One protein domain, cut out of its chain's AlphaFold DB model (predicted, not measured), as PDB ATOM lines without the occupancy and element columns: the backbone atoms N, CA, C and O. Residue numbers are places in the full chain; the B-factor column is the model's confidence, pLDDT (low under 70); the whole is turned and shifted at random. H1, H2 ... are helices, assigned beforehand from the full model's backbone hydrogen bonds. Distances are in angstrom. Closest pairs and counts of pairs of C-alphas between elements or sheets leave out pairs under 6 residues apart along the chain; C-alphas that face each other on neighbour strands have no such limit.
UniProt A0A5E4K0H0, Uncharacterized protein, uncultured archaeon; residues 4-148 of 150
ATOM      1  N   GLN A   4      11.313  -8.575  -8.518       89.62
ATOM      2  CA  GLN A   4      10.994  -7.403  -9.329       89.62
ATOM      3  C   GLN A   4      11.400  -7.581 -10.800       89.62
ATOM      4  O   GLN A   4      10.596  -7.307 -11.684       89.62
ATOM      5  N   LYS A   5      12.609  -8.089 -11.073       87.94
ATOM      6  CA  LYS A   5      13.094  -8.287 -12.447       87.94
ATOM      7  C   LYS A   5      12.287  -9.367 -13.173       87.94
ATOM      8  O   LYS A   5      12.005  -9.238 -14.362       87.94
ATOM      9  N   ASP A   6      11.900 -10.421 -12.459       90.31
ATOM     10  CA  ASP A   6      11.073 -11.492 -13.021       90.31
ATOM     11  C   ASP A   6       9.653 -10.995 -13.328       90.31
ATOM     12  O   ASP A   6       9.102 -11.327 -14.377       90.31
ATOM     13  N   LEU A   7       9.095 -10.129 -12.476       92.50
ATOM     14  CA  LEU A   7       7.813  -9.471 -12.724       92.50
ATOM     15  C   LEU A   7       7.879  -8.504 -13.917       92.50
ATOM     16  O   LEU A   7       6.985  -8.521 -14.759       92.50
ATOM     17  N   GLU A   8       8.938  -7.699 -14.028       93.19
ATOM     18  CA  GLU A   8       9.162  -6.808 -15.175       93.19
ATOM     19  C   GLU A   8       9.230  -7.604 -16.488       93.19
ATOM     20  O   GLU A   8       8.530  -7.279 -17.449       93.19
ATOM     21  N   ASN A   9       9.994  -8.703 -16.511       93.00
ATOM     22  CA  ASN A   9      10.048  -9.595 -17.667       93.00
ATOM     23  C   ASN A   9       8.676 -10.214 -17.976       93.00
ATOM     24  O   ASN A   9       8.250 -10.210 -19.131       93.00
ATOM     25  N   LEU A  10       7.963 -10.721 -16.963       94.88
ATOM     26  CA  LEU A  10       6.622 -11.285 -17.127       94.88
ATOM     27  C   LEU A  10       5.670 -10.292 -17.802       94.88
ATOM     28  O   LEU A  10       5.002 -10.641 -18.778       94.88
ATOM     29  N   LEU A  11       5.603  -9.066 -17.282       95.62
ATOM     30  CA  LEU A  11       4.710  -8.027 -17.787       95.62
ATOM     31  C   LEU A  11       5.087  -7.618 -19.212       95.62
ATOM     32  O   LEU A  11       4.211  -7.576 -20.078       95.62
ATOM     33  N   ALA A  12       6.378  -7.402 -19.479       96.81
ATOM     34  CA  ALA A  12       6.850  -7.006 -20.800       96.81
ATOM     35  C   ALA A  12       6.524  -8.076 -21.855       96.81
ATOM     36  O   ALA A  12       5.897  -7.787 -22.875       96.81
ATOM     37  N   PHE A  13       6.872  -9.340 -21.594       96.12
ATOM     38  CA  PHE A  13       6.630 -10.428 -22.540       96.12
ATOM     39  C   PHE A  13       5.138 -10.728 -22.750       96.12
ATOM     40  O   PHE A  13       4.734 -10.998 -23.885       96.12
ATOM     41  N   ASN A  14       4.305 -10.631 -21.707       95.44
ATOM     42  CA  ASN A  14       2.851 -10.765 -21.853       95.44
ATOM     43  C   ASN A  14       2.253  -9.640 -22.701       95.44
ATOM     44  O   ASN A  14       1.441  -9.917 -23.583       95.44
ATOM     45  N   SER A  15       2.669  -8.395 -22.454       96.12
ATOM     46  CA  SER A  15       2.201  -7.225 -23.200       96.12
ATOM     47  C   SER A  15       2.483  -7.378 -24.698       96.12
ATOM     48  O   SER A  15       1.570  -7.304 -25.526       96.12
ATOM     49  N   ILE A  16       3.721  -7.738 -25.054       96.50
ATOM     50  CA  ILE A  16       4.109  -7.962 -26.453       96.50
ATOM     51  C   ILE A  16       3.375  -9.156 -27.067       96.50
ATOM     52  O   ILE A  16       2.854  -9.056 -28.181       96.50
ATOM     53  N   GLY A  17       3.281 -10.277 -26.346       93.88
ATOM     54  CA  GLY A  17       2.544 -11.450 -26.812       93.88
ATOM     55  C   GLY A  17       1.075 -11.136 -27.113       93.88
ATOM     56  O   GLY A  17       0.550 -11.571 -28.140       93.88
ATOM     57  N   TYR A  18       0.429 -10.339 -26.259       92.44
ATOM     58  CA  TYR A  18      -0.951  -9.892 -26.434       92.44
ATOM     59  C   TYR A  18      -1.103  -8.993 -27.668       92.44
ATOM     60  O   TYR A  18      -1.935  -9.263 -28.534       92.44
ATOM     61  N   VAL A  19      -0.252  -7.976 -27.804       94.88
ATOM     62  CA  VAL A  19      -0.272  -7.040 -28.940       94.88
ATOM     63  C   VAL A  19      -0.128  -7.779 -30.270       94.88
ATOM     64  O   VAL A  19      -0.907  -7.556 -31.200       94.88
ATOM     65  N   ILE A  20       0.810  -8.724 -30.360       93.81
ATOM     66  CA  ILE A  20       1.010  -9.514 -31.580       93.81
ATOM     67  C   ILE A  20      -0.195 -10.421 -31.858       93.81
ATOM     68  O   ILE A  20      -0.639 -10.494 -33.005       93.81
ATOM     69  N   ALA A  21      -0.735 -11.094 -30.837       89.94
ATOM     70  CA  ALA A  21      -1.847 -12.031 -30.995       89.94
ATOM     71  C   ALA A  21      -3.137 -11.353 -31.484       89.94
ATOM     72  O   ALA A  21      -3.847 -11.920 -32.314       89.94
ATOM     73  N   TYR A  22      -3.415 -10.140 -31.001       89.62
ATOM     74  CA  TYR A  22      -4.641  -9.402 -31.314       89.62
ATOM     75  C   TYR A  22      -4.493  -8.393 -32.458       89.62
ATOM     76  O   TYR A  22      -5.469  -7.740 -32.819       89.62
ATOM     77  N   GLY A  23      -3.310  -8.271 -33.066       91.00
ATOM     78  CA  GLY A  23      -3.124  -7.359 -34.196       91.00
ATOM     79  C   GLY A  23      -3.119  -5.880 -33.799       91.00
ATOM     80  O   GLY A  23      -3.579  -5.044 -34.574       91.00
ATOM     81  N   LEU A  24      -2.681  -5.562 -32.579       91.56
ATOM     82  CA  LEU A  24      -2.813  -4.225 -32.003       91.56
ATOM     83  C   LEU A  24      -1.642  -3.313 -32.374       91.56
ATOM     84  O   LEU A  24      -0.514  -3.746 -32.576       91.56
ATOM     85  N   THR A  25      -1.914  -2.014 -32.434       93.38
ATOM     86  CA  THR A  25      -0.853  -1.002 -32.513       93.38
ATOM     87  C   THR A  25      -0.302  -0.772 -31.102       93.38
ATOM     88  O   THR A  25      -1.111  -0.513 -30.211       93.38
ATOM     89  N   PRO A  26       1.024  -0.854 -30.883       93.25
ATOM     90  CA  PRO A  26       1.639  -0.507 -29.603       93.25
ATOM     91  C   PRO A  26       1.316   0.930 -29.175       93.25
ATOM     92  O   PRO A  26       1.567   1.875 -29.928       93.25
ATOM     93  N   ASP A  27       0.786   1.096 -27.966       94.00
ATOM     94  CA  ASP A  27       0.741   2.389 -27.279       94.00
ATOM     95  C   ASP A  27       2.069   2.668 -26.547       94.00
ATOM     96  O   ASP A  27       3.042   1.924 -26.690       94.00
ATOM     97  N   GLU A  28       2.143   3.766 -25.798       92.12
ATOM     98  CA  GLU A  28       3.386   4.196 -25.151       92.12
ATOM     99  C   GLU A  28       3.888   3.208 -24.082       92.12
ATOM    100  O   GLU A  28       5.087   2.937 -24.007       92.12
ATOM    101  N   ASP A  29       2.987   2.588 -23.318       91.50
ATOM    102  CA  ASP A  29       3.353   1.604 -22.291       91.50
ATOM    103  C   ASP A  29       3.831   0.290 -22.934       91.50
ATOM    104  O   ASP A  29       4.799  -0.346 -22.492       91.50
ATOM    105  N   VAL A  30       3.203  -0.103 -24.045       93.75
ATOM    106  CA  VAL A  30       3.664  -1.234 -24.856       93.75
ATOM    107  C   VAL A  30       5.030  -0.939 -25.477       93.75
ATOM    108  O   VAL A  30       5.860  -1.846 -25.550       93.75
ATOM    109  N   LYS A  31       5.325   0.300 -25.884       94.50
ATOM    110  CA  LYS A  31       6.655   0.661 -26.408       94.50
ATOM    111  C   LYS A  31       7.763   0.506 -25.375       94.50
ATOM    112  O   LYS A  31       8.838   0.016 -25.715       94.50
ATOM    113  N   ILE A  32       7.494   0.816 -24.109       94.62
ATOM    114  CA  ILE A  32       8.435   0.517 -23.018       94.62
ATOM    115  C   ILE A  32       8.682  -0.997 -22.941       94.62
ATOM    116  O   ILE A  32       9.828  -1.446 -22.875       94.62
ATOM    117  N   SER A  33       7.617  -1.799 -23.037       96.12
ATOM    118  CA  SER A  33       7.721  -3.264 -23.073       96.12
ATOM    119  C   SER A  33       8.498  -3.770 -24.300       96.12
ATOM    120  O   SER A  33       9.248  -4.739 -24.192       96.12
ATOM    121  N   LEU A  34       8.368  -3.110 -25.459       96.00
ATOM    122  CA  LEU A  34       9.109  -3.444 -26.681       96.00
ATOM    123  C   LEU A  34      10.612  -3.253 -26.476       96.00
ATOM    124  O   LEU A  34      11.387  -4.161 -26.781       96.00
ATOM    125  N   GLU A  35      11.033  -2.111 -25.932       96.38
ATOM    126  CA  GLU A  35      12.448  -1.852 -25.638       96.38
ATOM    127  C   GLU A  35      13.010  -2.818 -24.592       96.38
ATOM    128  O   GLU A  35      14.132  -3.314 -24.741       96.38
ATOM    129  N   HIS A  36      12.214  -3.156 -23.575       95.69
ATOM    130  CA  HIS A  36      12.587  -4.146 -22.567       95.69
ATOM    131  C   HIS A  36      12.834  -5.522 -23.195       95.69
ATOM    132  O   HIS A  36      13.896  -6.115 -23.004       95.69
ATOM    133  N   VAL A  37      11.889  -6.019 -23.999       96.06
ATOM    134  CA  VAL A  37      12.005  -7.323 -24.672       96.06
ATOM    135  C   VAL A  37      13.163  -7.332 -25.679       96.06
ATOM    136  O   VAL A  37      13.900  -8.317 -25.767       96.06
ATOM    137  N   LYS A  38      13.390  -6.234 -26.409       96.62
ATOM    138  CA  LYS A  38      14.559  -6.106 -27.292       96.62
ATOM    139  C   LYS A  38      15.863  -6.180 -26.506       96.62
ATOM    140  O   LYS A  38      16.757  -6.938 -26.885       96.62
ATOM    141  N   THR A  39      15.964  -5.442 -25.402       95.25
ATOM    142  CA  THR A  39      17.141  -5.456 -24.519       95.25
ATOM    143  C   THR A  39      17.393  -6.860 -23.980       95.25
ATOM    144  O   THR A  39      18.517  -7.356 -24.054       95.25
ATOM    145  N   PHE A  40      16.337  -7.548 -23.548       93.31
ATOM    146  CA  PHE A  40      16.410  -8.935 -23.112       93.31
ATOM    147  C   PHE A  40      17.015  -9.850 -24.183       93.31
ATOM    148  O   PHE A  40      17.990 -10.556 -23.921       93.31
ATOM    149  N   PHE A  41      16.488  -9.825 -25.412       93.62
ATOM    150  CA  PHE A  41      17.019 -10.660 -26.491       93.62
ATOM    151  C   PHE A  41      18.466 -10.296 -26.839       93.62
ATOM    152  O   PHE A  41      19.280 -11.185 -27.091       93.62
ATOM    153  N   GLN A  42      18.834  -9.013 -26.795       94.25
ATOM    154  CA  GLN A  42      20.218  -8.580 -26.999       94.25
ATOM    155  C   GLN A  42      21.160  -9.133 -25.920       94.25
ATOM    156  O   GLN A  42      22.265  -9.583 -26.240       94.25
ATOM    157  N   GLU A  43      20.749  -9.119 -24.652       91.00
ATOM    158  CA  GLU A  43      21.506  -9.711 -23.545       91.00
ATOM    159  C   GLU A  43      21.610 -11.231 -23.682       91.00
ATOM    160  O   GLU A  43      22.709 -11.780 -23.559       91.00
ATOM    161  N   ALA A  44      20.514 -11.903 -24.038       88.81
ATOM    162  CA  ALA A  44      20.502 -13.340 -24.282       88.81
ATOM    163  C   ALA A  44      21.461 -13.722 -25.423       88.81
ATOM    164  O   ALA A  44      22.280 -14.626 -25.265       88.81
ATOM    165  N   ILE A  45      21.464 -12.976 -26.535       91.50
ATOM    166  CA  ILE A  45      22.420 -13.159 -27.642       91.50
ATOM    167  C   ILE A  45      23.867 -12.987 -27.164       91.50
ATOM    168  O   ILE A  45      24.740 -13.766 -27.559       91.50
ATOM    169  N   LYS A  46      24.157 -11.978 -26.331       89.50
ATOM    170  CA  LYS A  46      25.502 -11.783 -25.758       89.50
ATOM    171  C   LYS A  46      25.900 -12.977 -24.886       89.50
ATOM    172  O   LYS A  46      27.020 -13.474 -25.033       89.50
ATOM    173  N   GLY A  47      24.985 -13.464 -24.047       86.19
ATOM    174  CA  GLY A  47      25.160 -14.661 -23.223       86.19
ATOM    175  C   GLY A  47      25.490 -15.894 -24.067       86.19
ATOM    176  O   GLY A  47      26.560 -16.481 -23.901       86.19
ATOM    177  N   LEU A  48      24.652 -16.198 -25.059       86.94
ATOM    178  CA  LEU A  48      24.833 -17.297 -26.015       86.94
ATOM    179  C   LEU A  48      26.184 -17.218 -26.749       86.94
ATOM    180  O   LEU A  48      26.965 -18.170 -26.748       86.94
ATOM    181  N   LYS A  49      26.535 -16.054 -27.312       85.88
ATOM    182  CA  LYS A  49      27.819 -15.859 -28.014       85.88
ATOM    183  C   LYS A  49      29.028 -16.005 -27.090       85.88
ATOM    184  O   LYS A  49      30.094 -16.425 -27.540       85.88
ATOM    185  N   SER A  50      28.894 -15.646 -25.813       84.31
ATOM    186  CA  SER A  50      29.975 -15.807 -24.837       84.31
ATOM    187  C   SER A  50      30.281 -17.281 -24.559       84.31
ATOM    188  O   SER A  50      31.448 -17.632 -24.386       84.31
ATOM    189  N   MET A  51      29.263 -18.147 -24.604       79.06
ATOM    190  CA  MET A  51      29.416 -19.587 -24.401       79.06
ATOM    191  C   MET A  51      30.194 -20.234 -25.551       79.06
ATOM    192  O   MET A  51      31.130 -20.984 -25.301       79.06
ATOM    193  N   VAL A  52      29.893 -19.859 -26.802       78.81
ATOM    194  CA  VAL A  52      30.629 -20.327 -27.998       78.81
ATOM    195  C   VAL A  52      32.110 -19.950 -27.942       78.81
ATOM    196  O   VAL A  52      32.990 -20.760 -28.235       78.81
ATOM    197  N   LYS A  53      32.427 -18.723 -27.512       77.38
ATOM    198  CA  LYS A  53      33.817 -18.237 -27.472       77.38
ATOM    199  C   LYS A  53      34.708 -18.978 -26.474       77.38
ATOM    200  O   LYS A  53      35.919 -19.007 -26.678       77.38
ATOM    201  N   ARG A  54      34.148 -19.558 -25.406       71.75
ATOM    202  CA  ARG A  54      34.923 -20.173 -24.314       71.75
ATOM    203  C   ARG A  54      35.546 -21.534 -24.661       71.75
ATOM    204  O   ARG A  54      36.296 -22.030 -23.832       71.75
ATOM    205  N   LYS A  55      35.296 -22.097 -25.858       60.62
ATOM    206  CA  LYS A  55      35.905 -23.340 -26.394       60.62
ATOM    207  C   LYS A  55      36.151 -24.407 -25.308       60.62
ATOM    208  O   LYS A  55      37.287 -24.680 -24.935       60.62
ATOM    209  N   GLY A  56      35.073 -25.001 -24.803       60.44
ATOM    210  CA  GLY A  56      35.093 -26.035 -23.766       60.44
ATOM    211  C   GLY A  56      33.727 -26.720 -23.652       60.44
ATOM    212  O   GLY A  56      32.852 -26.431 -24.472       60.44
ATOM    213  N   PRO A  57      33.513 -27.619 -22.672       60.62
ATOM    214  CA  PRO A  57      32.169 -28.104 -22.369       60.62
ATOM    215  C   PRO A  57      31.245 -26.904 -22.115       60.62
ATOM    216  O   PRO A  57      31.572 -26.003 -21.338       60.62
ATOM    217  N   TYR A  58      30.122 -26.850 -22.834       64.06
ATOM    218  CA  TYR A  58      29.185 -25.734 -22.774       64.06
ATOM    219  C   TYR A  58      28.464 -25.738 -21.423       64.06
ATOM    220  O   TYR A  58      27.493 -26.463 -21.228       64.06
ATOM    221  N   HIS A  59      28.931 -24.913 -20.487       64.56
ATOM    222  CA  HIS A  59      28.190 -24.613 -19.265       64.56
ATOM    223  C   HIS A  59      27.169 -23.518 -19.565       64.56
ATOM    224  O   HIS A  59      27.528 -22.366 -19.821       64.56
ATOM    225  N   ILE A  60      25.899 -23.907 -19.584       65.94
ATOM    226  CA  ILE A  60      24.767 -23.005 -19.779       65.94
ATOM    227  C   ILE A  60      24.445 -22.379 -18.424       65.94
ATOM    228  O   ILE A  60      24.345 -23.087 -17.425       65.94
ATOM    229  N   VAL A  61      24.316 -21.055 -18.383       72.06
ATOM    230  CA  VAL A  61      23.802 -20.363 -17.193       72.06
ATOM    231  C   VAL A  61      22.338 -20.767 -16.998       72.06
ATOM    232  O   VAL A  61      21.624 -20.845 -17.994       72.06
ATOM    233  N   GLU A  62      21.894 -20.986 -15.757       74.69
ATOM    234  CA  GLU A  62      20.520 -21.402 -15.403       74.69
ATOM    235  C   GLU A  62      19.449 -20.639 -16.206       74.69
ATOM    236  O   GLU A  62      18.653 -21.241 -16.918       74.69
ATOM    237  N   ASP A  63      19.529 -19.303 -16.225       69.69
ATOM    238  CA  ASP A  63      18.571 -18.458 -16.947       69.69
ATOM    239  C   ASP A  63      18.555 -18.736 -18.460       69.69
ATOM    240  O   ASP A  63      17.500 -18.772 -19.084       69.69
ATOM    241  N   LEU A  64      19.723 -18.961 -19.074       75.00
ATOM    242  CA  LEU A  64      19.802 -19.301 -20.496       75.00
ATOM    243  C   LEU A  64      19.271 -20.707 -20.759       75.00
ATOM    244  O   LEU A  64      18.650 -20.915 -21.798       75.00
ATOM    245  N   LYS A  65      19.507 -21.654 -19.844       79.88
ATOM    246  CA  LYS A  65      19.006 -23.029 -19.943       79.88
ATOM    247  C   LYS A  65      17.483 -23.033 -19.948       79.88
ATOM    248  O   LYS A  65      16.886 -23.600 -20.852       79.88
ATOM    249  N   GLU A  66      16.866 -22.335 -19.011       80.88
ATOM    250  CA  GLU A  66      15.411 -22.238 -18.945       80.88
ATOM    251  C   GLU A  66      14.818 -21.518 -20.165       80.88
ATOM    252  O   GLU A  66      13.788 -21.934 -20.693       80.88
ATOM    253  N   ILE A  67      15.476 -20.462 -20.666       79.44
ATOM    254  CA  ILE A  67      15.068 -19.787 -21.910       79.44
ATOM    255  C   ILE A  67      15.143 -20.755 -23.097       79.44
ATOM    256  O   ILE A  67      14.213 -20.807 -23.906       79.44
ATOM    257  N   LEU A  68      16.240 -21.508 -23.211       78.44
ATOM    258  CA  LEU A  68      16.440 -22.526 -24.240       78.44
ATOM    259  C   LEU A  68      15.313 -23.569 -24.174       78.44
ATOM    260  O   LEU A  68      14.605 -23.760 -25.162       78.44
ATOM    261  N   GLU A  69      15.082 -24.158 -23.001       81.50
ATOM    262  CA  GLU A  69      14.048 -25.173 -22.772       81.50
ATOM    263  C   GLU A  69      12.642 -24.648 -23.077       81.50
ATOM    264  O   GLU A  69      11.865 -25.296 -23.781       81.50
ATOM    265  N   SER A  70      12.334 -23.432 -22.624       78.12
ATOM    266  CA  SER A  70      11.055 -22.760 -22.861       78.12
ATOM    267  C   SER A  70      10.778 -22.542 -24.357       78.12
ATOM    268  O   SER A  70       9.638 -22.676 -24.814       78.12
ATOM    269  N   ASN A  71      11.831 -22.307 -25.147       77.44
ATOM    270  CA  ASN A  71      11.760 -22.167 -26.603       77.44
ATOM    271  C   ASN A  71      11.934 -23.501 -27.361       77.44
ATOM    272  O   ASN A  71      12.017 -23.504 -28.586       77.44
ATOM    273  N   GLY A  72      11.950 -24.643 -26.663       77.00
ATOM    274  CA  GLY A  72      12.051 -25.975 -27.271       77.00
ATOM    275  C   GLY A  72      13.467 -26.376 -27.697       77.00
ATOM    276  O   GLY A  72      13.642 -27.380 -28.389       77.00
ATOM    277  N   HIS A  73      14.482 -25.623 -27.275       75.75
ATOM    278  CA  HIS A  73      15.889 -25.932 -27.498       75.75
ATOM    279  C   HIS A  73      16.434 -26.692 -26.288       75.75
ATOM    280  O   HIS A  73      16.604 -26.133 -25.212       75.75
ATOM    281  N   TYR A  74      16.731 -27.979 -26.453       69.12
ATOM    282  CA  TYR A  74      17.316 -28.794 -25.385       69.12
ATOM    283  C   TYR A  74      18.774 -29.119 -25.708       69.12
ATOM    284  O   TYR A  74      19.051 -29.795 -26.700       69.12
ATOM    285  N   LEU A  75      19.709 -28.611 -24.899       67.50
ATOM    286  CA  LEU A  75      21.154 -28.732 -25.142       67.50
ATOM    287  C   LEU A  75      21.822 -29.886 -24.379       67.50
ATOM    288  O   LEU A  75      22.954 -30.254 -24.713       67.50
ATOM    289  N   GLU A  76      21.166 -30.461 -23.370       66.19
ATOM    290  CA  GLU A  76      21.738 -31.572 -22.606       66.19
ATOM    291  C   GLU A  76      21.896 -32.813 -23.504       66.19
ATOM    292  O   GLU A  76      21.105 -33.063 -24.414       66.19
ATOM    293  N   HIS A  77      22.973 -33.570 -23.284       64.56
ATOM    294  CA  HIS A  77      23.352 -34.775 -24.046       64.56
ATOM    295  C   HIS A  77      23.822 -34.570 -25.497       64.56
ATOM    296  O   HIS A  77      24.102 -35.549 -26.194       64.56
ATOM    297  N   LYS A  78      23.980 -33.328 -25.963       67.88
ATOM    298  CA  LYS A  78      24.532 -33.041 -27.296       67.88
ATOM    299  C   LYS A  78      26.055 -32.911 -27.256       67.88
ATOM    300  O   LYS A  78      26.627 -32.364 -26.320       67.88
ATOM    301  N   GLY A  79      26.727 -33.395 -28.301       75.88
ATOM    302  CA  GLY A  79      28.160 -33.151 -28.482       75.88
ATOM    303  C   GLY A  79      28.451 -31.656 -28.674       75.88
ATOM    304  O   GLY A  79      27.607 -30.926 -29.196       75.88
ATOM    305  N   ALA A  80      29.658 -31.211 -28.315       78.56
ATOM    306  CA  ALA A  80      30.042 -29.793 -28.317       78.56
ATOM    307  C   ALA A  80      29.741 -29.063 -29.645       78.56
ATOM    308  O   ALA A  80      29.226 -27.949 -29.638       78.56
ATOM    309  N   LEU A  81      29.983 -29.704 -30.795       81.38
ATOM    310  CA  LEU A  81      29.690 -29.112 -32.109       81.38
ATOM    311  C   LEU A  81      28.185 -28.888 -32.339       81.38
ATOM    312  O   LEU A  81      27.789 -27.901 -32.957       81.38
ATOM    313  N   GLN A  82      27.341 -29.810 -31.872       82.25
ATOM    314  CA  GLN A  82      25.893 -29.694 -32.019       82.25
ATOM    315  C   GLN A  82      25.342 -28.606 -31.090       82.25
ATOM    316  O   GLN A  82      24.509 -27.811 -31.517       82.25
ATOM    317  N   GLN A  83      25.864 -28.516 -29.863       80.38
ATOM    318  CA  GLN A  83      25.523 -27.437 -28.933       80.38
ATOM    319  C   GLN A  83      25.892 -26.064 -29.509       80.38
ATOM    320  O   GLN A  83      25.078 -25.147 -29.478       80.38
ATOM    321  N   GLU A  84      27.075 -25.933 -30.116       84.06
ATOM    322  CA  GLU A  84      27.503 -24.694 -30.774       84.06
ATOM    323  C   GLU A  84      26.546 -24.254 -31.887       84.06
ATOM    324  O   GLU A  84      26.179 -23.081 -31.984       84.06
ATOM    325  N   ARG A  85      26.139 -25.199 -32.743       85.69
ATOM    326  CA  ARG A  85      25.208 -24.936 -33.848       85.69
ATOM    327  C   ARG A  85      23.865 -24.441 -33.336       85.69
ATOM    328  O   ARG A  85      23.334 -23.485 -33.887       85.69
ATOM    329  N   GLU A  86      23.344 -25.059 -32.287       84.75
ATOM    330  CA  GLU A  86      22.056 -24.680 -31.707       84.75
ATOM    331  C   GLU A  86      22.114 -23.333 -30.996       84.75
ATOM    332  O   GLU A  86      21.246 -22.495 -31.218       84.75
ATOM    333  N   ILE A  87      23.183 -23.064 -30.244       85.75
ATOM    334  CA  ILE A  87      23.413 -21.753 -29.627       85.75
ATOM    335  C   ILE A  87      23.474 -20.654 -30.697       85.75
ATOM    336  O   ILE A  87      22.862 -19.598 -30.538       85.75
ATOM    337  N   ASN A  88      24.182 -20.894 -31.805       88.19
ATOM    338  CA  ASN A  88      24.259 -19.940 -32.912       88.19
ATOM    339  C   ASN A  88      22.914 -19.771 -33.634       88.19
ATOM    340  O   ASN A  88      22.558 -18.651 -33.999       88.19
ATOM    341  N   GLN A  89      22.164 -20.859 -33.825       89.25
ATOM    342  CA  GLN A  89      20.836 -20.818 -34.433       89.25
ATOM    343  C   GLN A  89      19.852 -20.031 -33.561       89.25
ATOM    344  O   GLN A  89      19.142 -19.175 -34.085       89.25
ATOM    345  N   LEU A  90      19.860 -20.244 -32.245       88.50
ATOM    346  CA  LEU A  90      19.027 -19.483 -31.321       88.50
ATOM    347  C   LEU A  90      19.434 -18.007 -31.276       88.50
ATOM    348  O   LEU A  90      18.585 -17.122 -31.314       88.50
ATOM    349  N   ALA A  91      20.736 -17.713 -31.244       91.25
ATOM    350  CA  ALA A  91      21.211 -16.333 -31.275       91.25
ATOM    351  C   ALA A  91      20.778 -15.606 -32.562       91.25
ATOM    352  O   ALA A  91      20.522 -14.402 -32.534       91.25
ATOM    353  N   LYS A  92      20.689 -16.329 -33.685       93.56
ATOM    354  CA  LYS A  92      20.131 -15.809 -34.936       93.56
ATOM    355  C   LYS A  92      18.625 -15.570 -34.816       93.56
ATOM    356  O   LYS A  92      18.172 -14.488 -35.167       93.56
ATOM    357  N   GLU A  93      17.879 -16.534 -34.286       91.81
ATOM    358  CA  GLU A  93      16.432 -16.431 -34.064       91.81
ATOM    359  C   GLU A  93      16.069 -15.229 -33.173       91.81
ATOM    360  O   GLU A  93      15.208 -14.431 -33.527       91.81
ATOM    361  N   PHE A  94      16.798 -15.013 -32.076       93.31
ATOM    362  CA  PHE A  94      16.628 -13.830 -31.227       93.31
ATOM    363  C   PHE A  94      16.962 -12.522 -31.956       93.31
ATOM    364  O   PHE A  94      16.326 -11.500 -31.703       93.31
ATOM    365  N   GLY A  95      17.928 -12.541 -32.879       95.62
ATOM    366  CA  GLY A  95      18.202 -11.406 -33.762       95.62
ATOM    367  C   GLY A  95      17.008 -11.086 -34.661       95.62
ATOM    368  O   GLY A  95      16.581  -9.936 -34.734       95.62
ATOM    369  N   GLU A  96      16.416 -12.113 -35.272       94.69
ATOM    370  CA  GLU A  96      15.206 -11.974 -36.088       94.69
ATOM    371  C   GLU A  96      14.016 -11.464 -35.253       94.69
ATOM    372  O   GLU A  96      13.231 -10.652 -35.739       94.69
ATOM    373  N   TYR A  97      13.894 -11.871 -33.985       95.31
ATOM    374  CA  TYR A  97      12.887 -11.331 -33.066       95.31
ATOM    375  C   TYR A  97      13.067  -9.836 -32.810       95.31
ATOM    376  O   TYR A  97      12.091  -9.096 -32.908       95.31
ATOM    377  N   ILE A  98      14.293  -9.368 -32.567       97.00
ATOM    378  CA  ILE A  98      14.575  -7.935 -32.397       97.00
ATOM    379  C   ILE A  98      14.178  -7.147 -33.651       97.00
ATOM    380  O   ILE A  98      13.463  -6.154 -33.542       97.00
ATOM    381  N   GLU A  99      14.573  -7.611 -34.839       95.62
ATOM    382  CA  GLU A  99      14.212  -6.959 -36.105       95.62
ATOM    383  C   GLU A  99      12.691  -6.861 -36.281       95.62
ATOM    384  O   GLU A  99      12.167  -5.844 -36.732       95.62
ATOM    385  N   ARG A 100      11.957  -7.909 -35.900       94.69
ATOM    386  CA  ARG A 100      10.493  -7.943 -35.985       94.69
ATOM    387  C   ARG A 100       9.832  -6.996 -34.991       94.69
ATOM    388  O   ARG A 100       8.853  -6.352 -35.356       94.69
ATOM    389  N   LEU A 101      10.365  -6.892 -33.776       96.44
ATOM    390  CA  LEU A 101       9.902  -5.924 -32.782       96.44
ATOM    391  C   LEU A 101      10.151  -4.485 -33.253       96.44
ATOM    392  O   LEU A 101       9.281  -3.640 -33.081       96.44
ATOM    393  N   ASP A 102      11.270  -4.221 -33.934       95.88
ATOM    394  CA  ASP A 102      11.536  -2.916 -34.553       95.88
ATOM    395  C   ASP A 102      10.552  -2.585 -35.688       95.88
ATOM    396  O   ASP A 102      10.165  -1.426 -35.847       95.88
ATOM    397  N   VAL A 103      10.136  -3.575 -36.488       95.19
ATOM    398  CA  VAL A 103       9.082  -3.370 -37.501       95.19
ATOM    399  C   VAL A 103       7.733  -3.122 -36.827       95.19
ATOM    400  O   VAL A 103       7.017  -2.227 -37.261       95.19
ATOM    401  N   LEU A 104       7.394  -3.865 -35.767       95.38
ATOM    402  CA  LEU A 104       6.157  -3.662 -35.008       95.38
ATOM    403  C   LEU A 104       6.077  -2.251 -34.407       95.38
ATOM    404  O   LEU A 104       5.012  -1.651 -34.454       95.38
ATOM    405  N   ASP A 105       7.184  -1.717 -33.889       95.56
ATOM    406  CA  ASP A 105       7.250  -0.354 -33.347       95.56
ATOM    407  C   ASP A 105       7.078   0.720 -34.437       95.56
ATOM    408  O   ASP A 105       6.259   1.633 -34.324       95.56
ATOM    409  N   LYS A 106       7.830   0.598 -35.538       95.19
ATOM    410  CA  LYS A 106       7.923   1.651 -36.566       95.19
ATOM    411  C   LYS A 106       6.792   1.616 -37.589       95.19
ATOM    412  O   LYS A 106       6.397   2.662 -38.099       95.19
ATOM    413  N   ASP A 107       6.317   0.424 -37.938       94.62
ATOM    414  CA  ASP A 107       5.275   0.205 -38.941       94.62
ATOM    415  C   ASP A 107       4.437  -1.053 -38.610       94.62
ATOM    416  O   ASP A 107       4.588  -2.111 -39.239       94.62
ATOM    417  N   PRO A 108       3.505  -0.952 -37.638       93.69
ATOM    418  CA  PRO A 108       2.629  -2.058 -37.253       93.69
ATOM    419  C   PRO A 108       1.835  -2.625 -38.437       93.69
ATOM    420  O   PRO A 108       1.620  -3.833 -38.535       93.69
ATOM    421  N   ARG A 109       1.418  -1.773 -39.385       92.06
ATOM    422  CA  ARG A 109       0.670  -2.213 -40.573       92.06
ATOM    423  C   ARG A 109       1.512  -3.157 -41.417       92.06
ATOM    424  O   ARG A 109       1.030  -4.225 -41.797       92.06
ATOM    425  N   ARG A 110       2.775  -2.799 -41.665       92.25
ATOM    426  CA  ARG A 110       3.719  -3.686 -42.343       92.25
ATOM    427  C   ARG A 110       3.928  -4.969 -41.551       92.25
ATOM    428  O   ARG A 110       3.794  -6.040 -42.142       92.25
ATOM    429  N   PHE A 111       4.175  -4.888 -40.245       93.50
ATOM    430  CA  PHE A 111       4.359  -6.069 -39.394       93.50
ATOM    431  C   PHE A 111       3.215  -7.087 -39.566       93.50
ATOM    432  O   PHE A 111       3.455  -8.271 -39.822       93.50
ATOM    433  N   TYR A 112       1.958  -6.631 -39.519       91.56
ATOM    434  CA  TYR A 112       0.778  -7.492 -39.679       91.56
ATOM    435  C   TYR A 112       0.460  -7.893 -41.129       91.56
ATOM    436  O   TYR A 112      -0.320  -8.822 -41.345       91.56
ATOM    437  N   SER A 113       1.110  -7.277 -42.117       87.81
ATOM    438  CA  SER A 113       1.044  -7.699 -43.523       87.81
ATOM    439  C   SER A 113       2.077  -8.775 -43.902       87.81
ATOM    440  O   SER A 113       1.903  -9.464 -44.902       87.81
ATOM    441  N   GLU A 114       3.138  -8.949 -43.104       79.69
ATOM    442  CA  GLU A 114       4.234  -9.892 -43.378       79.69
ATOM    443  C   GLU A 114       3.839 -11.372 -43.150       79.69
ATOM    444  O   GLU A 114       2.708 -11.696 -42.783       79.69
ATOM    445  N   GLU A 115       4.763 -12.308 -43.389       75.88
ATOM    446  CA  GLU A 115       4.519 -13.749 -43.229       75.88
ATOM    447  C   GLU A 115       3.990 -14.124 -41.833       75.88
ATOM    448  O   GLU A 115       4.664 -13.955 -40.812       75.88
ATOM    449  N   THR A 116       2.806 -14.745 -41.801       82.06
ATOM    450  CA  THR A 116       2.113 -15.180 -40.576       82.06
ATOM    451  C   THR A 116       2.962 -16.090 -39.687       82.06
ATOM    452  O   THR A 116       2.851 -16.023 -38.465       82.06
ATOM    453  N   PHE A 117       3.819 -16.932 -40.274       80.50
ATOM    454  CA  PHE A 117       4.670 -17.857 -39.522       80.50
ATOM    455  C   PHE A 117       5.649 -17.122 -38.595       80.50
ATOM    456  O   PHE A 117       5.735 -17.441 -37.414       80.50
ATOM    457  N   LYS A 118       6.317 -16.071 -39.090       82.00
ATOM    458  CA  LYS A 118       7.307 -15.312 -38.309       82.00
ATOM    459  C   LYS A 118       6.666 -14.548 -37.153       82.00
ATOM    460  O   LYS A 118       7.207 -14.541 -36.052       82.00
ATOM    461  N   ARG A 119       5.472 -13.980 -37.372       88.62
ATOM    462  CA  ARG A 119       4.681 -13.367 -36.290       88.62
ATOM    463  C   ARG A 119       4.289 -14.381 -35.223       88.62
ATOM    464  O   ARG A 119       4.424 -14.098 -34.039       88.62
ATOM    465  N   LYS A 120       3.805 -15.556 -35.641       88.38
ATOM    466  CA  LYS A 120       3.397 -16.623 -34.720       88.38
ATOM    467  C   LYS A 120       4.566 -17.131 -33.884       88.38
ATOM    468  O   LYS A 120       4.370 -17.347 -32.696       88.38
ATOM    469  N   ASN A 121       5.758 -17.264 -34.465       88.62
ATOM    470  CA  ASN A 121       6.948 -17.673 -33.715       88.62
ATOM    471  C   ASN A 121       7.338 -16.639 -32.658       88.62
ATOM    472  O   ASN A 121       7.512 -17.009 -31.505       88.62
ATOM    473  N   LEU A 122       7.378 -15.350 -33.014       92.25
ATOM    474  CA  LEU A 122       7.650 -14.289 -32.039       92.25
ATOM    475  C   LEU A 122       6.595 -14.266 -30.920       92.25
ATOM    476  O   LEU A 122       6.949 -14.238 -29.745       92.25
ATOM    477  N   ALA A 123       5.306 -14.344 -31.266       92.69
ATOM    478  CA  ALA A 123       4.229 -14.411 -30.274       92.69
ATOM    479  C   ALA A 123       4.374 -15.627 -29.348       92.69
ATOM    480  O   ALA A 123       4.217 -15.508 -28.135       92.69
ATOM    481  N   TYR A 124       4.692 -16.791 -29.918       90.94
ATOM    482  CA  TYR A 124       4.907 -18.027 -29.177       90.94
ATOM    483  C   TYR A 124       6.106 -17.919 -28.228       90.94
ATOM    484  O   TYR A 124       5.973 -18.253 -27.053       90.94
ATOM    485  N   ALA A 125       7.238 -17.390 -28.698       91.38
ATOM    486  CA  ALA A 125       8.417 -17.146 -27.873       91.38
ATOM    487  C   ALA A 125       8.092 -16.201 -26.706       91.38
ATOM    488  O   ALA A 125       8.427 -16.499 -25.558       91.38
ATOM    489  N   CYS A 126       7.360 -15.109 -26.962       94.06
ATOM    490  CA  CYS A 126       6.922 -14.196 -25.909       94.06
ATOM    491  C   CYS A 126       6.044 -14.896 -24.863       94.06
ATOM    492  O   CYS A 126       6.287 -14.750 -23.668       94.06
ATOM    493  N   GLN A 127       5.068 -15.701 -25.288       92.88
ATOM    494  CA  GLN A 127       4.201 -16.447 -24.369       92.88
ATOM    495  C   GLN A 127       4.973 -17.480 -23.541       92.88
ATOM    496  O   GLN A 127       4.698 -17.661 -22.356       92.88
ATOM    497  N   LYS A 128       5.947 -18.158 -24.150       92.19
ATOM    498  CA  LYS A 128       6.780 -19.158 -23.480       92.19
ATOM    499  C   LYS A 128       7.691 -18.538 -22.427       92.19
ATOM    500  O   LYS A 128       7.723 -19.010 -21.289       92.19
ATOM    501  N   ILE A 129       8.355 -17.439 -22.768       92.00
ATOM    502  CA  ILE A 129       9.204 -16.703 -21.828       92.00
ATOM    503  C   ILE A 129       8.355 -16.072 -20.712       92.00
ATOM    504  O   ILE A 129       8.716 -16.176 -19.542       92.00
ATOM    505  N   ALA A 130       7.183 -15.509 -21.026       93.69
ATOM    506  CA  ALA A 130       6.244 -15.036 -20.006       93.69
ATOM    507  C   ALA A 130       5.800 -16.168 -19.063       93.69
ATOM    508  O   ALA A 130       5.754 -15.979 -17.850       93.69
ATOM    509  N   GLY A 131       5.515 -17.361 -19.593       92.06
ATOM    510  CA  GLY A 131       5.170 -18.535 -18.789       92.06
ATOM    511  C   GLY A 131       6.261 -18.916 -17.786       92.06
ATOM    512  O   GLY A 131       5.946 -19.168 -16.623       92.06
ATOM    513  N   LEU A 132       7.528 -18.881 -18.213       91.94
ATOM    514  CA  LEU A 132       8.687 -19.117 -17.349       91.94
ATOM    515  C   LEU A 132       8.743 -18.104 -16.195       91.94
ATOM    516  O   LEU A 132       8.818 -18.488 -15.030       91.94
ATOM    517  N   TYR A 133       8.648 -16.808 -16.497       91.81
ATOM    518  CA  TYR A 133       8.703 -15.773 -15.462       91.81
ATOM    519  C   TYR A 133       7.485 -15.787 -14.536       91.81
ATOM    520  O   TYR A 133       7.623 -15.554 -13.339       91.81
ATOM    521  N   ASN A 134       6.301 -16.136 -15.046       93.12
ATOM    522  CA  ASN A 134       5.115 -16.338 -14.216       93.12
ATOM    523  C   ASN A 134       5.329 -17.453 -13.185       93.12
ATOM    524  O   ASN A 134       4.894 -17.327 -12.043       93.12
ATOM    525  N   GLN A 135       5.996 -18.540 -13.578       91.75
ATOM    526  CA  GLN A 135       6.334 -19.620 -12.659       91.75
ATOM    527  C   GLN A 135       7.310 -19.141 -11.576       91.75
ATOM    528  O   GLN A 135       7.007 -19.303 -10.396       91.75
ATOM    529  N   LYS A 136       8.402 -18.462 -11.955       89.94
ATOM    530  CA  LYS A 136       9.373 -17.895 -10.998       89.94
ATOM    531  C   LYS A 136       8.725 -16.954  -9.985       89.94
ATOM    532  O   LYS A 136       8.943 -17.078  -8.783       89.94
ATOM    533  N   VAL A 137       7.877 -16.044 -10.466       90.56
ATOM    534  CA  VAL A 137       7.145 -15.101  -9.611       90.56
ATOM    535  C   VAL A 137       6.258 -15.852  -8.612       90.56
ATOM    536  O   VAL A 137       6.278 -15.532  -7.426       90.56
ATOM    537  N   LYS A 138       5.524 -16.884  -9.049       90.44
ATOM    538  CA  LYS A 138       4.687 -17.706  -8.156       90.44
ATOM    539  C   LYS A 138       5.498 -18.445  -7.093       90.44
ATOM    540  O   LYS A 138       5.086 -18.467  -5.938       90.44
ATOM    541  N   GLU A 139       6.626 -19.037  -7.474       90.44
ATOM    542  CA  GLU A 139       7.520 -19.753  -6.554       90.44
ATOM    543  C   GLU A 139       8.126 -18.821  -5.500       90.44
ATOM    544  O   GLU A 139       8.327 -19.216  -4.352       90.44
ATOM    545  N   GLU A 140       8.422 -17.577  -5.867       87.50
ATOM    546  CA  GLU A 140       8.922 -16.581  -4.925       87.50
ATOM    547  C   GLU A 140       7.811 -16.069  -3.991       87.50
ATOM    548  O   GLU A 140       8.026 -15.964  -2.786       87.50
ATOM    549  N   TYR A 141       6.597 -15.825  -4.505       86.06
ATOM    550  CA  TYR A 141       5.443 -15.466  -3.667       86.06
ATOM    551  C   TYR A 141       5.101 -16.551  -2.641       86.06
ATOM    552  O   TYR A 141       4.824 -16.225  -1.488       86.06
ATOM    553  N   ALA A 142       5.135 -17.826  -3.044       87.62
ATOM    554  CA  ALA A 142       4.899 -18.949  -2.140       87.62
ATOM    555  C   ALA A 142       5.925 -18.972  -0.995       87.62
ATOM    556  O   ALA A 142       5.543 -19.066   0.167       87.62
ATOM    557  N   ARG A 143       7.212 -18.776  -1.316       86.00
ATOM    558  CA  ARG A 143       8.292 -18.723  -0.318       86.00
ATOM    559  C   ARG A 143       8.126 -17.587   0.690       86.00
ATOM    560  O   ARG A 143       8.359 -17.802   1.873       86.00
ATOM    561  N   ILE A 144       7.704 -16.401   0.246       84.00
ATOM    562  CA  ILE A 144       7.445 -15.273   1.157       84.00
ATOM    563  C   ILE A 144       6.273 -15.588   2.094       84.00
ATOM    564  O   ILE A 144       6.383 -15.334   3.291       84.00
ATOM    565  N   GLY A 145       5.184 -16.158   1.564       75.19
ATOM    566  CA  GLY A 145       4.005 -16.529   2.349       75.19
ATOM    567  C   GLY A 145       4.308 -17.546   3.453       75.19
ATOM    568  O   GLY A 145       3.832 -17.385   4.571       75.19
ATOM    569  N   GLU A 146       5.160 -18.533   3.170       71.75
ATOM    570  CA  GLU A 146       5.604 -19.533   4.153       71.75
ATOM    571  C   GLU A 146       6.487 -18.937   5.264       71.75
ATOM    572  O   GLU A 146       6.447 -19.405   6.393       71.75
ATOM    573  N   THR A 147       7.258 -17.879   4.979       62.03
ATOM    574  CA  THR A 147       8.104 -17.201   5.986       62.03
ATOM    575  C   THR A 147       7.373 -16.178   6.861       62.03
ATOM    576  O   THR A 147       7.983 -15.617   7.767       62.03
ATOM    577  N   SER A 148       6.100 -15.888   6.581       57.66
ATOM    578  CA  SER A 148       5.288 -14.912   7.328       57.66
ATOM    579  C   SER A 148       4.346 -15.525   8.373       57.66
ATOM    580  O   SER A 148       3.651 -14.773   9.055       57.66
TER     581      SER A 148
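Overview. This is residues 4 to 148 of the 150 residues of an uncharacterized protein of uncultured archaeon (UniProt A0A5E4K0H0). Long H2 and H4 lie side by side, crossed steeply by a second pair, H1 and H6; residues 141 to 148 stick out. H3 packs on H6, and H5 on H4. The printed part, 145 residues with six named helices, is all helix and compact, radius of gyration of the C-alphas 16.3 A, spans 47, 45 and 20 A.

Along the chain. H1, residues 4 to 22, begins at C-alpha (10.994, -7.403, -9.329). H2 is residues 28 to 53, 37.9 A, H3 62 to 70, H4 80 to 106, 39.3 A, and H5 108 to 113. H6, residues 116 to 146, 45.1 A, ends at C-alpha (5.604, -19.533, 4.153).

Arrangement. H1 touches H6, closest C-alphas Leu 10 and Ala 130, 4.7 A. H2 touches H4 at a shallow tilt of 20 degrees, opposite ways, closest C-alphas Ile 45 and Ala 91, 5.0 A. In each helix every O i to N i+4 pair is within hydrogen-bond range.

Size, cuts and confidence. The printed part has no cut; residues 55 to 60, for instance, have pLDDT under 70.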